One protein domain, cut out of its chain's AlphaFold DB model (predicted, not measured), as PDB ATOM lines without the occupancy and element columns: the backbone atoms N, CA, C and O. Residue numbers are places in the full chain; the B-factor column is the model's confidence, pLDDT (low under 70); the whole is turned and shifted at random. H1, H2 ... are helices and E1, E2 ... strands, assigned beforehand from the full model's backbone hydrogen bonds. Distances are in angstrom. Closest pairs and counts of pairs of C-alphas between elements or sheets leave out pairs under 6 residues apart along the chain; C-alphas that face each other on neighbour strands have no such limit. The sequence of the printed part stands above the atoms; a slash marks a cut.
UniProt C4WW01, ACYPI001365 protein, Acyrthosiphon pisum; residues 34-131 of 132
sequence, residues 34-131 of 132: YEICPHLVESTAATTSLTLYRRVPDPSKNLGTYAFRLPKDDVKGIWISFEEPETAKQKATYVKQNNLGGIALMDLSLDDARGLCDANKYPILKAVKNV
ATOM      1  N   TYR A  34       5.687   4.316  87.235       97.56
ATOM      2  CA  TYR A  34       5.110   4.662  85.933       97.56
ATOM      3  C   TYR A  34       3.660   5.180  85.997       97.56
ATOM      4  O   TYR A  34       3.183   5.753  85.021       97.56
ATOM      5  N   GLU A  35       2.949   4.993  87.114       97.62
ATOM      6  CA  GLU A  35       1.618   5.579  87.352       97.62
ATOM      7  C   GLU A  35       1.710   6.982  87.953       97.62
ATOM      8  O   GLU A  35       0.768   7.764  87.855       97.62
ATOM      9  N   ILE A  36       2.846   7.309  88.572       96.62
ATOM     10  CA  ILE A  36       3.067   8.579  89.262       96.62
ATOM     11  C   ILE A  36       3.798   9.560  88.344       96.62
ATOM     12  O   ILE A  36       3.370  10.701  88.183       96.62
ATOM     13  N   CYS A  37       4.901   9.123  87.730       96.44
ATOM     14  CA  CYS A  37       5.842   9.984  87.021       96.44
ATOM     15  C   CYS A  37       5.235  10.868  85.915       96.44
ATOM     16  O   CYS A  37       5.657  12.024  85.839       96.44
ATOM     17  N   PRO A  38       4.232  10.442  85.109       95.25
ATOM     18  CA  PRO A  38       3.702  11.295  84.039       95.25
ATOM     19  C   PRO A  38       2.891  12.478  84.587       95.25
ATOM     20  O   PRO A  38       2.586  13.423  83.864       95.25
ATOM     21  N   HIS A  39       2.529  12.412  85.869       94.38
ATOM     22  CA  HIS A  39       1.661  13.357  86.557       94.38
ATOM     23  C   HIS A  39       2.430  14.294  87.501       94.38
ATOM     24  O   HIS A  39       1.828  15.200  88.077       94.38
ATOM     25  N   LEU A  40       3.743  14.098  87.677       94.44
ATOM     26  CA  LEU A  40       4.569  14.910  88.572       94.44
ATOM     27  C   LEU A  40       4.861  16.291  87.973       94.44
ATOM     28  O   LEU A  40       5.338  16.408  86.847       94.44
ATOM     29  N   VAL A  41       4.645  17.347  88.762       91.69
ATOM     30  CA  VAL A  41       5.014  18.724  88.403       91.69
ATOM     31  C   VAL A  41       5.656  19.470  89.573       91.69
ATOM     32  O   VAL A  41       5.287  19.282  90.730       91.69
ATOM     33  N   GLU A  42       6.589  20.372  89.262       82.38
ATOM     34  CA  GLU A  42       7.277  21.237  90.243       82.38
ATOM     35  C   GLU A  42       6.520  22.548  90.533       82.38
ATOM     36  O   GLU A  42       6.887  23.319  91.421       82.38
ATOM     37  N   SER A  43       5.461  22.842  89.773       75.94
ATOM     38  CA  SER A  43       4.736  24.112  89.855       75.94
ATOM     39  C   SER A  43       3.499  24.030  90.751       75.94
ATOM     40  O   SER A  43       2.956  22.963  91.043       75.94
ATOM     41  N   THR A  44       2.987  25.196  91.149       68.81
ATOM     42  CA  THR A  44       1.682  25.300  91.815       68.81
ATOM     43  C   THR A  44       0.514  24.926  90.901       68.81
ATOM     44  O   THR A  44      -0.595  24.820  91.401       68.81
ATOM     45  N   ALA A  45       0.719  24.660  89.603       64.38
ATOM     46  CA  ALA A  45      -0.355  24.233  88.698       64.38
ATOM     47  C   ALA A  45      -1.033  22.922  89.147       64.38
ATOM     48  O   ALA A  45      -2.196  22.684  88.827       64.38
ATOM     49  N   ALA A  46      -0.353  22.101  89.952       64.25
ATOM     50  CA  ALA A  46      -0.962  20.941  90.599       64.25
ATOM     51  C   ALA A  46      -2.120  21.292  91.554       64.25
ATOM     52  O   ALA A  46      -2.959  20.437  91.812       64.25
ATOM     53  N   THR A  47      -2.217  22.523  92.073       66.06
ATOM     54  CA  THR A  47      -3.318  22.899  92.979       66.06
ATOM     55  C   THR A  47      -4.645  23.110  92.254       66.06
ATOM     56  O   THR A  47      -5.692  23.124  92.896       66.06
ATOM     57  N   THR A  48      -4.628  23.268  90.927       71.94
ATOM     58  CA  THR A  48      -5.841  23.460  90.120       71.94
ATOM     59  C   THR A  48      -6.228  22.226  89.307       71.94
ATOM     60  O   THR A  48      -7.372  22.161  88.848       71.94
ATOM     61  N   SER A  49      -5.327  21.248  89.168       81.25
ATOM     62  CA  SER A  49      -5.536  20.015  88.406       81.25
ATOM     63  C   SER A  49      -6.067  18.864  89.266       81.25
ATOM     64  O   SER A  49      -5.666  18.692  90.414       81.25
ATOM     65  N   LEU A  50      -6.935  18.037  88.676       85.00
ATOM     66  CA  LEU A  50      -7.408  16.784  89.275       85.00
ATOM     67  C   LEU A  50      -6.481  15.593  88.980       85.00
ATOM     68  O   LEU A  50      -6.630  14.540  89.590       85.00
ATOM     69  N   THR A  51      -5.520  15.752  88.068       86.75
ATOM     70  CA  THR A  51      -4.674  14.657  87.565       86.75
ATOM     71  C   THR A  51      -3.182  14.872  87.787       86.75
ATOM     72  O   THR A  51      -2.409  13.976  87.478       86.75
ATOM     73  N   LEU A  52      -2.753  16.043  88.269       92.25
ATOM     74  CA  LEU A  52      -1.337  16.335  88.512       92.25
ATOM     75  C   LEU A  52      -1.015  16.245  90.002       92.25
ATOM     76  O   LEU A  52      -1.805  16.674  90.844       92.25
ATOM     77  N   TYR A  53       0.184  15.760  90.308       92.62
ATOM     78  CA  TYR A  53       0.737  15.711  91.651       92.62
ATOM     79  C   TYR A  53       1.865  16.729  91.782       92.62
ATOM     80  O   TYR A  53       2.813  16.745  90.993       92.62
ATOM     81  N   ARG A  54       1.797  17.576  92.809       92.44
ATOM     82  CA  ARG A  54       2.900  18.471  93.147       92.44
ATOM     83  C   ARG A  54       4.026  17.651  93.752       92.44
ATOM     84  O   ARG A  54       3.858  17.132  94.854       92.44
ATOM     85  N   ARG A  55       5.163  17.575  93.066       92.88
ATOM     86  CA  ARG A  55       6.391  16.966  93.580       92.88
ATOM     87  C   ARG A  55       7.033  17.897  94.611       92.88
ATOM     88  O   ARG A  55       7.093  19.110  94.414       92.88
ATOM     89  N   VAL A  56       7.485  17.333  95.726       90.50
ATOM     90  CA  VAL A  56       8.195  18.051  96.787       90.50
ATOM     91  C   VAL A  56       9.425  17.240  97.192       90.50
ATOM     92  O   VAL A  56       9.314  16.308  97.994       90.50
ATOM     93  N   PRO A  57      10.604  17.559  96.634       89.94
ATOM     94  CA  PRO A  57      11.848  16.949  97.081       89.94
ATOM     95  C   PRO A  57      12.259  17.518  98.444       89.94
ATOM     96  O   PRO A  57      12.153  18.727  98.671       89.94
ATOM     97  N   ASP A  58      12.789  16.674  99.330       85.62
ATOM     98  CA  ASP A  58      13.467  17.138 100.541       85.62
ATOM     99  C   ASP A  58      14.756  17.899 100.167       85.62
ATOM    100  O   ASP A  58      15.685  17.298  99.612       85.62
ATOM    101  N   PRO A  59      14.875  19.201 100.494       85.50
ATOM    102  CA  PRO A  59      16.081  19.977 100.210       85.50
ATOM    103  C   PRO A  59      17.341  19.418 100.881       85.50
ATOM    104  O   PRO A  59      18.441  19.628 100.374       85.50
ATOM    105  N   SER A  60      17.190  18.728 102.017       85.31
ATOM    106  CA  SER A  60      18.299  18.120 102.754       85.31
ATOM    107  C   SER A  60      18.695  16.736 102.229       85.31
ATOM    108  O   SER A  60      19.743  16.231 102.624       85.31
ATOM    109  N   LYS A  61      17.903  16.159 101.309       83.88
ATOM    110  CA  LYS A  61      18.106  14.831 100.705       83.88
ATOM    111  C   LYS A  61      18.171  13.674 101.718       83.88
ATOM    112  O   LYS A  61      18.791  12.651 101.440       83.88
ATOM    113  N   ASN A  62      17.530  13.819 102.878       81.81
ATOM    114  CA  ASN A  62      17.535  12.814 103.946       81.81
ATOM    115  C   ASN A  62      16.206  12.049 104.052       81.81
ATOM    116  O   ASN A  62      16.194  10.902 104.487       81.81
ATOM    117  N   LEU A  63      15.091  12.676 103.664       80.00
ATOM    118  CA  LEU A  63      13.730  12.145 103.809       80.00
ATOM    119  C   LEU A  63      13.120  11.651 102.486       80.00
ATOM    120  O   LEU A  63      12.046  11.052 102.491       80.00
ATOM    121  N   GLY A  64      13.803  11.875 101.361       88.00
ATOM    122  CA  GLY A  64      13.337  11.507 100.024       88.00
ATOM    123  C   GLY A  64      12.411  12.551  99.394       88.00
ATOM    124  O   GLY A  64      12.505  13.746  99.674       88.00
ATOM    125  N   THR A  65      11.528  12.093  98.514       91.75
ATOM    126  CA  THR A  65      10.559  12.931  97.805       91.75
ATOM    127  C   THR A  65       9.157  12.426  98.106       91.75
ATOM    128  O   THR A  65       8.916  11.223  98.196       91.75
ATOM    129  N   TYR A  66       8.214  13.353  98.229       92.50
ATOM    130  CA  TYR A  66       6.795  13.022  98.185       92.50
ATOM    131  C   TYR A  66       6.099  13.821  97.091       92.50
ATOM    132  O   TYR A  66       6.622  14.814  96.580       92.50
ATOM    133  N   ALA A  67       4.906  13.380  96.721       93.31
ATOM    134  CA  ALA A  67       4.018  14.114  95.847       93.31
ATOM    135  C   ALA A  67       2.624  14.192  96.462       93.31
ATOM    136  O   ALA A  67       2.246  13.355  97.279       93.31
ATOM    137  N   PHE A  68       1.855  15.217  96.111       92.19
ATOM    138  CA  PHE A  68       0.493  15.334  96.614       92.19
ATOM    139  C   PHE A  68      -0.437  16.042  95.639       92.19
ATOM    140  O   PHE A  68      -0.015  16.887  94.847       92.19
ATOM    141  N   ARG A  69      -1.729  15.743  95.761       91.25
ATOM    142  CA  ARG A  69      -2.822  16.525  95.183       91.25
ATOM    143  C   ARG A  69      -3.797  16.870  96.296       91.25
ATOM    144  O   ARG A  69      -4.140  16.030  97.125       91.25
ATOM    145  N   LEU A  70      -4.211  18.128  96.334       87.88
ATOM    146  CA  LEU A  70      -5.144  18.612  97.343       87.88
ATOM    147  C   LEU A  70      -6.567  18.150  97.015       87.88
ATOM    148  O   LEU A  70      -6.884  17.980  95.835       87.88
ATOM    149  N   PRO A  71      -7.423  17.950  98.033       87.38
ATOM    150  CA  PRO A  71      -8.836  17.716  97.783       87.38
ATOM    151  C   PRO A  71      -9.420  18.916  97.035       87.38
ATOM    152  O   PRO A  71      -9.123  20.068  97.370       87.38
ATOM    153  N   LYS A  72     -10.224  18.642  96.011       85.75
ATOM    154  CA  LYS A  72     -10.880  19.661  95.194       85.75
ATOM    155  C   LYS A  72     -12.193  19.103  94.665       85.75
ATOM    156  O   LYS A  72     -12.207  18.008  94.106       85.75
ATOM    157  N   ASP A  73     -13.259  19.886  94.813       86.19
ATOM    158  CA  ASP A  73     -14.625  19.471  94.494       86.19
ATOM    159  C   ASP A  73     -14.935  18.131  95.199       86.19
ATOM    160  O   ASP A  73     -14.639  17.995  96.389       86.19
ATOM    161  N   ASP A  74     -15.455  17.133  94.486       86.25
ATOM    162  CA  ASP A  74     -15.749  15.802  95.040       86.25
ATOM    163  C   ASP A  74     -14.549  14.833  95.001       86.25
ATOM    164  O   ASP A  74     -14.680  13.652  95.329       86.25
ATOM    165  N   VAL A  75     -13.363  15.301  94.597       87.19
ATOM    166  CA  VAL A  75     -12.165  14.462  94.489       87.19
ATOM    167  C   VAL A  75     -11.344  14.545  95.774       87.19
ATOM    168  O   VAL A  75     -10.883  15.619  96.178       87.19
ATOM    169  N   LYS A  76     -11.096  13.386  96.397       89.25
ATOM    170  CA  LYS A  76     -10.269  13.270  97.605       89.25
ATOM    171  C   LYS A  76      -8.836  13.719  97.341       89.25
ATOM    172  O   LYS A  76      -8.328  13.591  96.229       89.25
ATOM    173  N   GLY A  77      -8.177  14.259  98.361       90.81
ATOM    174  CA  GLY A  77      -6.744  14.532  98.296       90.81
ATOM    175  C   GLY A  77      -5.938  13.237  98.363       90.81
ATOM    176  O   GLY A  77      -6.408  12.241  98.901       90.81
ATOM    177  N   ILE A  78      -4.709  13.267  97.861       92.75
ATOM    178  CA  ILE A  78      -3.776  12.144  97.968       92.75
ATOM    179  C   ILE A  78      -2.386  12.657  98.327       92.75
ATOM    180  O   ILE A  78      -1.954  13.714  97.859       92.75
ATOM    181  N   TRP A  79      -1.695  11.897  99.167       93.62
ATOM    182  CA  TRP A  79      -0.288  12.077  99.489       93.62
ATOM    183  C   TRP A  79       0.449  10.784  99.151       93.62
ATOM    184  O   TRP A  79       0.005   9.702  99.524       93.62
ATOM    185  N   ILE A  80       1.547  10.902  98.415       95.12
ATOM    186  CA  ILE A  80       2.270   9.783  97.819       95.12
ATOM    187  C   ILE A  80       3.733   9.899  98.240       95.12
ATOM    188  O   ILE A  80       4.426  10.828  97.821       95.12
ATOM    189  N   SER A  81       4.218   8.954  99.040       94.19
ATOM    190  CA  SER A  81       5.657   8.702  99.164       94.19
ATOM    191  C   SER A  81       6.060   7.710  98.087       94.19
ATOM    192  O   SER A  81       5.368   6.715  97.881       94.19
ATOM    193  N   PHE A  82       7.151   7.984  97.382       95.81
ATOM    194  CA  PHE A  82       7.596   7.141  96.283       95.81
ATOM    195  C   PHE A  82       9.113   7.197  96.138       95.81
ATOM    196  O   PHE A  82       9.769   8.122  96.617       95.81
ATOM    197  N   GLU A  83       9.664   6.196  95.459       96.06
ATOM    198  CA  GLU A  83      11.042   6.226  94.983       96.06
ATOM    199  C   GLU A  83      11.100   6.758  93.557       96.06
ATOM    200  O   GLU A  83      10.255   6.449  92.719       96.06
ATOM    201  N   GLU A  84      12.144   7.523  93.274       95.81
ATOM    202  CA  GLU A  84      12.482   7.998  91.942       95.81
ATOM    203  C   GLU A  84      13.994   7.837  91.708       95.81
ATOM    204  O   GLU A  84      14.746   7.568  92.651       95.81
ATOM    205  N   PRO A  85      14.494   8.024  90.475       96.75
ATOM    206  CA  PRO A  85      15.909   7.816  90.170       96.75
ATOM    207  C   PRO A  85      16.871   8.579  91.094       96.75
ATOM    208  O   PRO A  85      17.888   8.032  91.519       96.75
ATOM    209  N   GLU A  86      16.553   9.823  91.456       95.19
ATOM    210  CA  GLU A  86      17.415  10.641  92.318       95.19
ATOM    211  C   GLU A  86      17.451  10.137  93.774       95.19
ATOM    212  O   GLU A  86      18.533  10.081  94.362       95.19
ATOM    213  N   THR A  87      16.325   9.712  94.359       96.62
ATOM    214  CA  THR A  87      16.299   9.160  95.730       96.62
ATOM    215  C   THR A  87      16.938   7.771  95.785       96.62
ATOM    216  O   THR A  87      17.716   7.473  96.696       96.62
ATOM    217  N   ALA A  88      16.736   6.952  94.751       97.31
ATOM    218  CA  ALA A  88      17.378   5.650  94.623       97.31
ATOM    219  C   ALA A  88      18.908   5.772  94.498       97.31
ATOM    220  O   ALA A  88      19.654   5.026  95.141       97.31
ATOM    221  N   LYS A  89      19.394   6.767  93.742       96.69
ATOM    222  CA  LYS A  89      20.822   7.109  93.650       96.69
ATOM    223  C   LYS A  89      21.407   7.516  95.008       96.69
ATOM    224  O   LYS A  89      22.533   7.125  95.331       96.69
ATOM    225  N   GLN A  90      20.666   8.277  95.814       96.25
ATOM    226  CA  GLN A  90      21.089   8.668  97.165       96.25
ATOM    227  C   GLN A  90      21.225   7.444  98.080       96.25
ATOM    228  O   GLN A  90      22.268   7.269  98.712       96.25
ATOM    229  N   LYS A  91      20.239   6.538  98.073       96.94
ATOM    230  CA  LYS A  91      20.309   5.269  98.820       96.94
ATOM    231  C   LYS A  91      21.483   4.396  98.370       96.94
ATOM    232  O   LYS A  91      22.211   3.872  99.208       96.94
ATOM    233  N   ALA A  92      21.728   4.289  97.064       97.69
ATOM    234  CA  ALA A  92      22.881   3.561  96.531       97.69
ATOM    235  C   ALA A  92      24.217   4.183  96.960       97.69
ATOM    236  O   ALA A  92      25.163   3.470  97.296       97.69
ATOM    237  N   THR A  93      24.277   5.514  97.024       96.88
ATOM    238  CA  THR A  93      25.461   6.236  97.505       96.88
ATOM    239  C   THR A  93      25.714   5.933  98.977       96.88
ATOM    240  O   THR A  93      26.845   5.625  99.345       96.88
ATOM    241  N   TYR A  94      24.663   5.937  99.802       96.31
ATOM    242  CA  TYR A  94      24.751   5.550 101.208       96.31
ATOM    243  C   TYR A  94      25.266   4.114 101.375       96.31
ATOM    244  O   TYR A  94      26.199   3.885 102.145       96.31
ATOM    245  N   VAL A  95      24.717   3.153 100.623       98.12
ATOM    246  CA  VAL A  95      25.164   1.748 100.646       98.12
ATOM    247  C   VAL A  95      26.652   1.633 100.323       98.12
ATOM    248  O   VAL A  95      27.385   0.977 101.064       98.12
ATOM    249  N   LYS A  96      27.115   2.328  99.278       97.81
ATOM    250  CA  LYS A  96      28.530   2.356  98.887       97.81
ATOM    251  C   LYS A  96      29.426   2.969  99.965       97.81
ATOM    252  O   LYS A  96      30.465   2.407 100.284       97.81
ATOM    253  N   GLN A  97      29.024   4.102 100.542       97.94
ATOM    254  CA  GLN A  97      29.793   4.804 101.580       97.94
ATOM    255  C   GLN A  97      29.906   4.007 102.885       97.94
ATOM    256  O   GLN A  97      30.889   4.153 103.607       97.94
ATOM    257  N   ASN A  98      28.922   3.155 103.175       98.25
ATOM    258  CA  ASN A  98      28.885   2.339 104.386       98.25
ATOM    259  C   ASN A  98      29.391   0.903 104.165       98.25
ATOM    260  O   ASN A  98      29.228   0.067 105.050       98.25
ATOM    261  N   ASN A  99      30.008   0.606 103.012       97.94
ATOM    262  CA  ASN A  99      30.532  -0.724 102.670       97.94
ATOM    263  C   ASN A  99      29.499  -1.854 102.857       97.94
ATOM    264  O   ASN A  99      29.831  -2.957 103.293       97.94
ATOM    265  N   LEU A 100      28.232  -1.572 102.548       98.50
ATOM    266  CA  LEU A 100      27.168  -2.570 102.581       98.50
ATOM    267  C   LEU A 100      27.222  -3.438 101.312       98.50
ATOM    268  O   LEU A 100      27.674  -2.993 100.260       98.50
ATOM    269  N   GLY A 101      26.735  -4.679 101.395       97.81
ATOM    270  CA  GLY A 101      26.870  -5.667 100.311       97.81
ATOM    271  C   GLY A 101      26.070  -5.373  99.033       97.81
ATOM    272  O   GLY A 101      26.318  -6.001  98.007       97.81
ATOM    273  N   GLY A 102      25.111  -4.445  99.076       96.69
ATOM    274  CA  GLY A 102      24.296  -4.058  97.925       96.69
ATOM    275  C   GLY A 102      22.927  -3.503  98.319       96.69
ATOM    276  O   GLY A 102      22.666  -3.224  99.488       96.69
ATOM    277  N   ILE A 103      22.050  -3.350  97.323       97.31
ATOM    278  CA  ILE A 103      20.648  -2.934  97.483       97.31
ATOM    279  C   ILE A 103      19.728  -4.030  96.953       97.31
ATOM    280  O   ILE A 103      19.939  -4.539  95.854       97.31
ATOM    281  N   ALA A 104      18.674  -4.337  97.709       97.44
ATOM    282  CA  ALA A 104      17.516  -5.063  97.203       97.44
ATOM    283  C   ALA A 104      16.470  -4.062  96.688       97.44
ATOM    284  O   ALA A 104      16.151  -3.093  97.376       97.44
ATOM    285  N   LEU A 105      15.941  -4.293  95.485       96.50
ATOM    286  CA  LEU A 105      14.910  -3.463  94.857       96.50
ATOM    287  C   LEU A 105      13.589  -4.240  94.828       96.50
ATOM    288  O   LEU A 105      13.559  -5.375  94.353       96.50
ATOM    289  N   MET A 106      12.516  -3.634  95.343       94.50
ATOM    290  CA  MET A 106      11.193  -4.254  95.485       94.50
ATOM    291  C   MET A 106      10.128  -3.427  94.753       94.50
ATOM    292  O   MET A 106       9.763  -2.354  95.218       94.50
ATOM    293  N   ASP A 107       9.628  -3.859  93.599       96.56
ATOM    294  CA  ASP A 107      10.224  -4.853  92.697       96.56
ATOM    295  C   ASP A 107      10.280  -4.304  91.260       96.56
ATOM    296  O   ASP A 107       9.852  -3.182  90.987       96.56
ATOM    297  N   LEU A 108      10.850  -5.075  90.330       97.88
ATOM    298  CA  LEU A 108      11.053  -4.637  88.944       97.88
ATOM    299  C   LEU A 108       9.754  -4.306  88.193       97.88
ATOM    300  O   LEU A 108       9.807  -3.582  87.202       97.88
ATOM    301  N   SER A 109       8.612  -4.845  88.623       97.50
ATOM    302  CA  SER A 109       7.298  -4.584  88.033       97.50
ATOM    303  C   SER A 109       6.736  -3.210  88.391       97.50
ATOM    304  O   SER A 109       5.848  -2.740  87.686       97.50
ATOM    305  N   LEU A 110       7.257  -2.563  89.441       98.19
ATOM    306  CA  LEU A 110       6.855  -1.221  89.876       98.19
ATOM    307  C   LEU A 110       7.780  -0.114  89.342       98.19
ATOM    308  O   LEU A 110       7.464   1.069  89.484       98.19
ATOM    309  N   ASP A 111       8.895  -0.487  88.709       98.50
ATOM    310  CA  ASP A 111       9.750   0.422  87.942       98.50
ATOM    311  C   ASP A 111       9.176   0.638  86.528       98.50
ATOM    312  O   ASP A 111       8.330  -0.116  86.039       98.50
ATOM    313  N   ASP A 112       9.649   1.662  85.824       98.12
ATOM    314  CA  ASP A 112       9.181   1.966  84.473       98.12
ATOM    315  C   ASP A 112       9.882   1.098  83.415       98.12
ATOM    316  O   ASP A 112      10.788   1.519  82.694       98.12
ATOM    317  N   ALA A 113       9.448  -0.156  83.292       97.62
ATOM    318  CA  ALA A 113       9.983  -1.104  82.312       97.62
ATOM    319  C   ALA A 113       9.763  -0.677  80.844       97.62
ATOM    320  O   ALA A 113      10.406  -1.211  79.931       97.62
ATOM    321  N   ARG A 114       8.838   0.261  80.592       97.25
ATOM    322  CA  ARG A 114       8.414   0.667  79.244       97.25
ATOM    323  C   ARG A 114       8.953   2.035  78.823       97.25
ATOM    324  O   ARG A 114       8.940   2.304  77.625       97.25
ATOM    325  N   GLY A 115       9.500   2.826  79.744       96.81
ATOM    326  CA  GLY A 115       9.956   4.188  79.467       96.81
ATOM    327  C   GLY A 115       8.788   5.153  79.247       96.81
ATOM    328  O   GLY A 115       8.875   6.026  78.388       96.81
ATOM    329  N   LEU A 116       7.676   4.960  79.959       96.06
ATOM    330  CA  LEU A 116       6.510   5.844  79.932       96.06
ATOM    331  C   LEU A 116       6.808   7.236  80.504       96.06
ATOM    332  O   LEU A 116       6.181   8.199  80.070       96.06
ATOM    333  N   CYS A 117       7.746   7.352  81.448       94.12
ATOM    334  CA  CYS A 117       8.086   8.621  82.090       94.12
ATOM    335  C   CYS A 117       8.854   9.558  81.147       94.12
ATOM    336  O   CYS A 117       8.495  10.720  80.970       94.12
ATOM    337  N   ASP A 118       9.945   9.057  80.568       93.00
ATOM    338  CA  ASP A 118      10.964   9.865  79.885       93.00
ATOM    339  C   ASP A 118      11.730   9.070  78.805       93.00
ATOM    340  O   ASP A 118      12.874   9.382  78.477       93.00
ATOM    341  N   ALA A 119      11.113   8.013  78.259       94.75
ATOM    342  CA  ALA A 119      11.719   7.047  77.335       94.75
ATOM    343  C   ALA A 119      12.892   6.220  77.911       94.75
ATOM    344  O   ALA A 119      13.459   5.383  77.196       94.75
ATOM    345  N   ASN A 120      13.224   6.353  79.201       95.44
ATOM    346  CA  ASN A 120      14.237   5.526  79.849       95.44
ATOM    347  C   ASN A 120      13.599   4.314  80.526       95.44
ATOM    348  O   ASN A 120      12.887   4.434  81.511       95.44
ATOM    349  N   LYS A 121      13.915   3.108  80.044       98.19
ATOM    350  CA  LYS A 121      13.478   1.867  80.707       98.19
ATOM    351  C   LYS A 121      14.247   1.620  82.001       98.19
ATOM    352  O   LYS A 121      15.477   1.735  81.984       98.19
ATOM    353  N   TYR A 122      13.553   1.171  83.040       98.25
ATOM    354  CA  TYR A 122      14.087   0.850  84.365       98.25
ATOM    355  C   TYR A 122      14.929   1.980  84.990       98.25
ATOM    356  O   TYR A 122      16.106   1.770  85.316       98.25
ATOM    357  N   PRO A 123      14.396   3.211  85.071       98.31
ATOM    358  CA  PRO A 123      15.170   4.368  85.496       98.31
ATOM    359  C   PRO A 123      15.612   4.268  86.966       98.31
ATOM    360  O   PRO A 123      16.739   4.664  87.275       98.31
ATOM    361  N   ILE A 124      14.809   3.670  87.858       98.31
ATOM    362  CA  ILE A 124      15.173   3.488  89.274       98.31
ATOM    363  C   ILE A 124      16.288   2.447  89.408       98.31
ATOM    364  O   ILE A 124      17.324   2.718  90.025       98.31
ATOM    365  N   LEU A 125      16.135   1.278  88.777       98.50
ATOM    366  CA  LEU A 125      17.169   0.238  88.791       98.50
ATOM    367  C   LEU A 125      18.501   0.752  88.226       98.50
ATOM    368  O   LEU A 125      19.565   0.499  88.796       98.50
ATOM    369  N   LYS A 126      18.460   1.478  87.101       98.38
ATOM    370  CA  LYS A 126      19.662   2.050  86.478       98.38
ATOM    371  C   LYS A 126      20.332   3.084  87.375       98.38
ATOM    372  O   LYS A 126      21.559   3.107  87.435       98.38
ATOM    373  N   ALA A 127      19.560   3.903  88.088       98.12
ATOM    374  CA  ALA A 127      20.115   4.870  89.027       98.12
ATOM    375  C   ALA A 127      20.919   4.194  90.147       98.12
ATOM    376  O   ALA A 127      22.016   4.651  90.463       98.12
ATOM    377  N   VAL A 128      20.430   3.067  90.677       98.31
ATOM    378  CA  VAL A 128      21.168   2.248  91.655       98.31
ATOM    379  C   VAL A 128      22.419   1.627  91.027       98.31
ATOM    380  O   VAL A 128      23.519   1.779  91.560       98.31
ATOM    381  N   LYS A 129      22.270   0.966  89.870       98.06
ATOM    382  CA  LYS A 129      23.366   0.283  89.157       98.06
ATOM    383  C   LYS A 129      24.525   1.218  88.810       98.06
ATOM    384  O   LYS A 129      25.667   0.787  88.800       98.06
ATOM    385  N   ASN A 130      24.243   2.478  88.495       97.88
ATOM    386  CA  ASN A 130      25.275   3.441  88.113       97.88
ATOM    387  C   ASN A 130      26.095   3.959  89.309       97.88
ATOM    388  O   ASN A 130      27.077   4.672  89.098       97.88
ATOM    389  N   VAL A 131      25.696   3.645  90.546       97.88
ATOM    390  CA  VAL A 131      26.423   4.038  91.761       97.88
ATOM    391  C   VAL A 131      27.249   2.893  92.334       97.88
ATOM    392  O   VAL A 131      28.410   3.125  92.684       97.88
TER     393      VAL A 131
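What this domain is: This is residues 34 to 131 of the 132 residues of the protein "ACYPI001365 protein" of Acyrthosiphon pisum (UniProt C4WW01). A small sheet, with the short helices H1 and H2 on opposite faces, makes one end of an elongated domain; helices H3 and H4, side by side, make the other. Residues 98 to 122, with no named element, link H3 to H4. The printed part has 98 residues with four named helices and three named strands, in the order H1 H2 E1 E2 E3 H3 H4; E1 - E2 - E3 is a meander, each strand the antiparallel neighbour of the one before. The class is mixed, helices and strands, with under half of the residues in named elements. The whole is only just compact, close to loose, with a radius of gyration of the C-alphas of 15.0 A and spans of 50 by 31 by 19 A.

How they stand to each other: E1, residues 53 to 57, and E2, residues 65 to 69, form a hairpin, with N 54 and O 68 at 2.8 A. E2 and E3, residues 78 to 82, form another, with N 67 and O 80 at 2.8 A. H1, residues 34 to 39, is on the sheet at a height of 9.3 A. H2, residues 44 to 47, is on the opposite face, over none of the strands. H3, residues 85 to 97, and H4, residues 123 to 129, touch at a shallow tilt of 13 degrees, the same way; their closest C-alphas, of Pro 85 and Ile 124, are 4.5 A apart. In H3 and H4 every O i to N i+4 pair is within hydrogen-bond range; in H1 0 of 2 are, with 1 of 3 O i to N i+3 pairs, and H2 is too short for an O i to N i+4 pair.

Where its parts are: E2 is 14.1 A long and H3 18.2 A. H1 begins at C-alpha 34, (5.110, 4.662, 85.933), and H4 ends at C-alpha 129, (23.366, 0.283, 89.157).

The domain as a whole: The C-alphas farthest apart, of Asp 73 and Asn 99, are 50.1 A apart. The printed part has no cut, and the link from H3 to H4 is long. Residues 44 to 47 have pLDDT under 70.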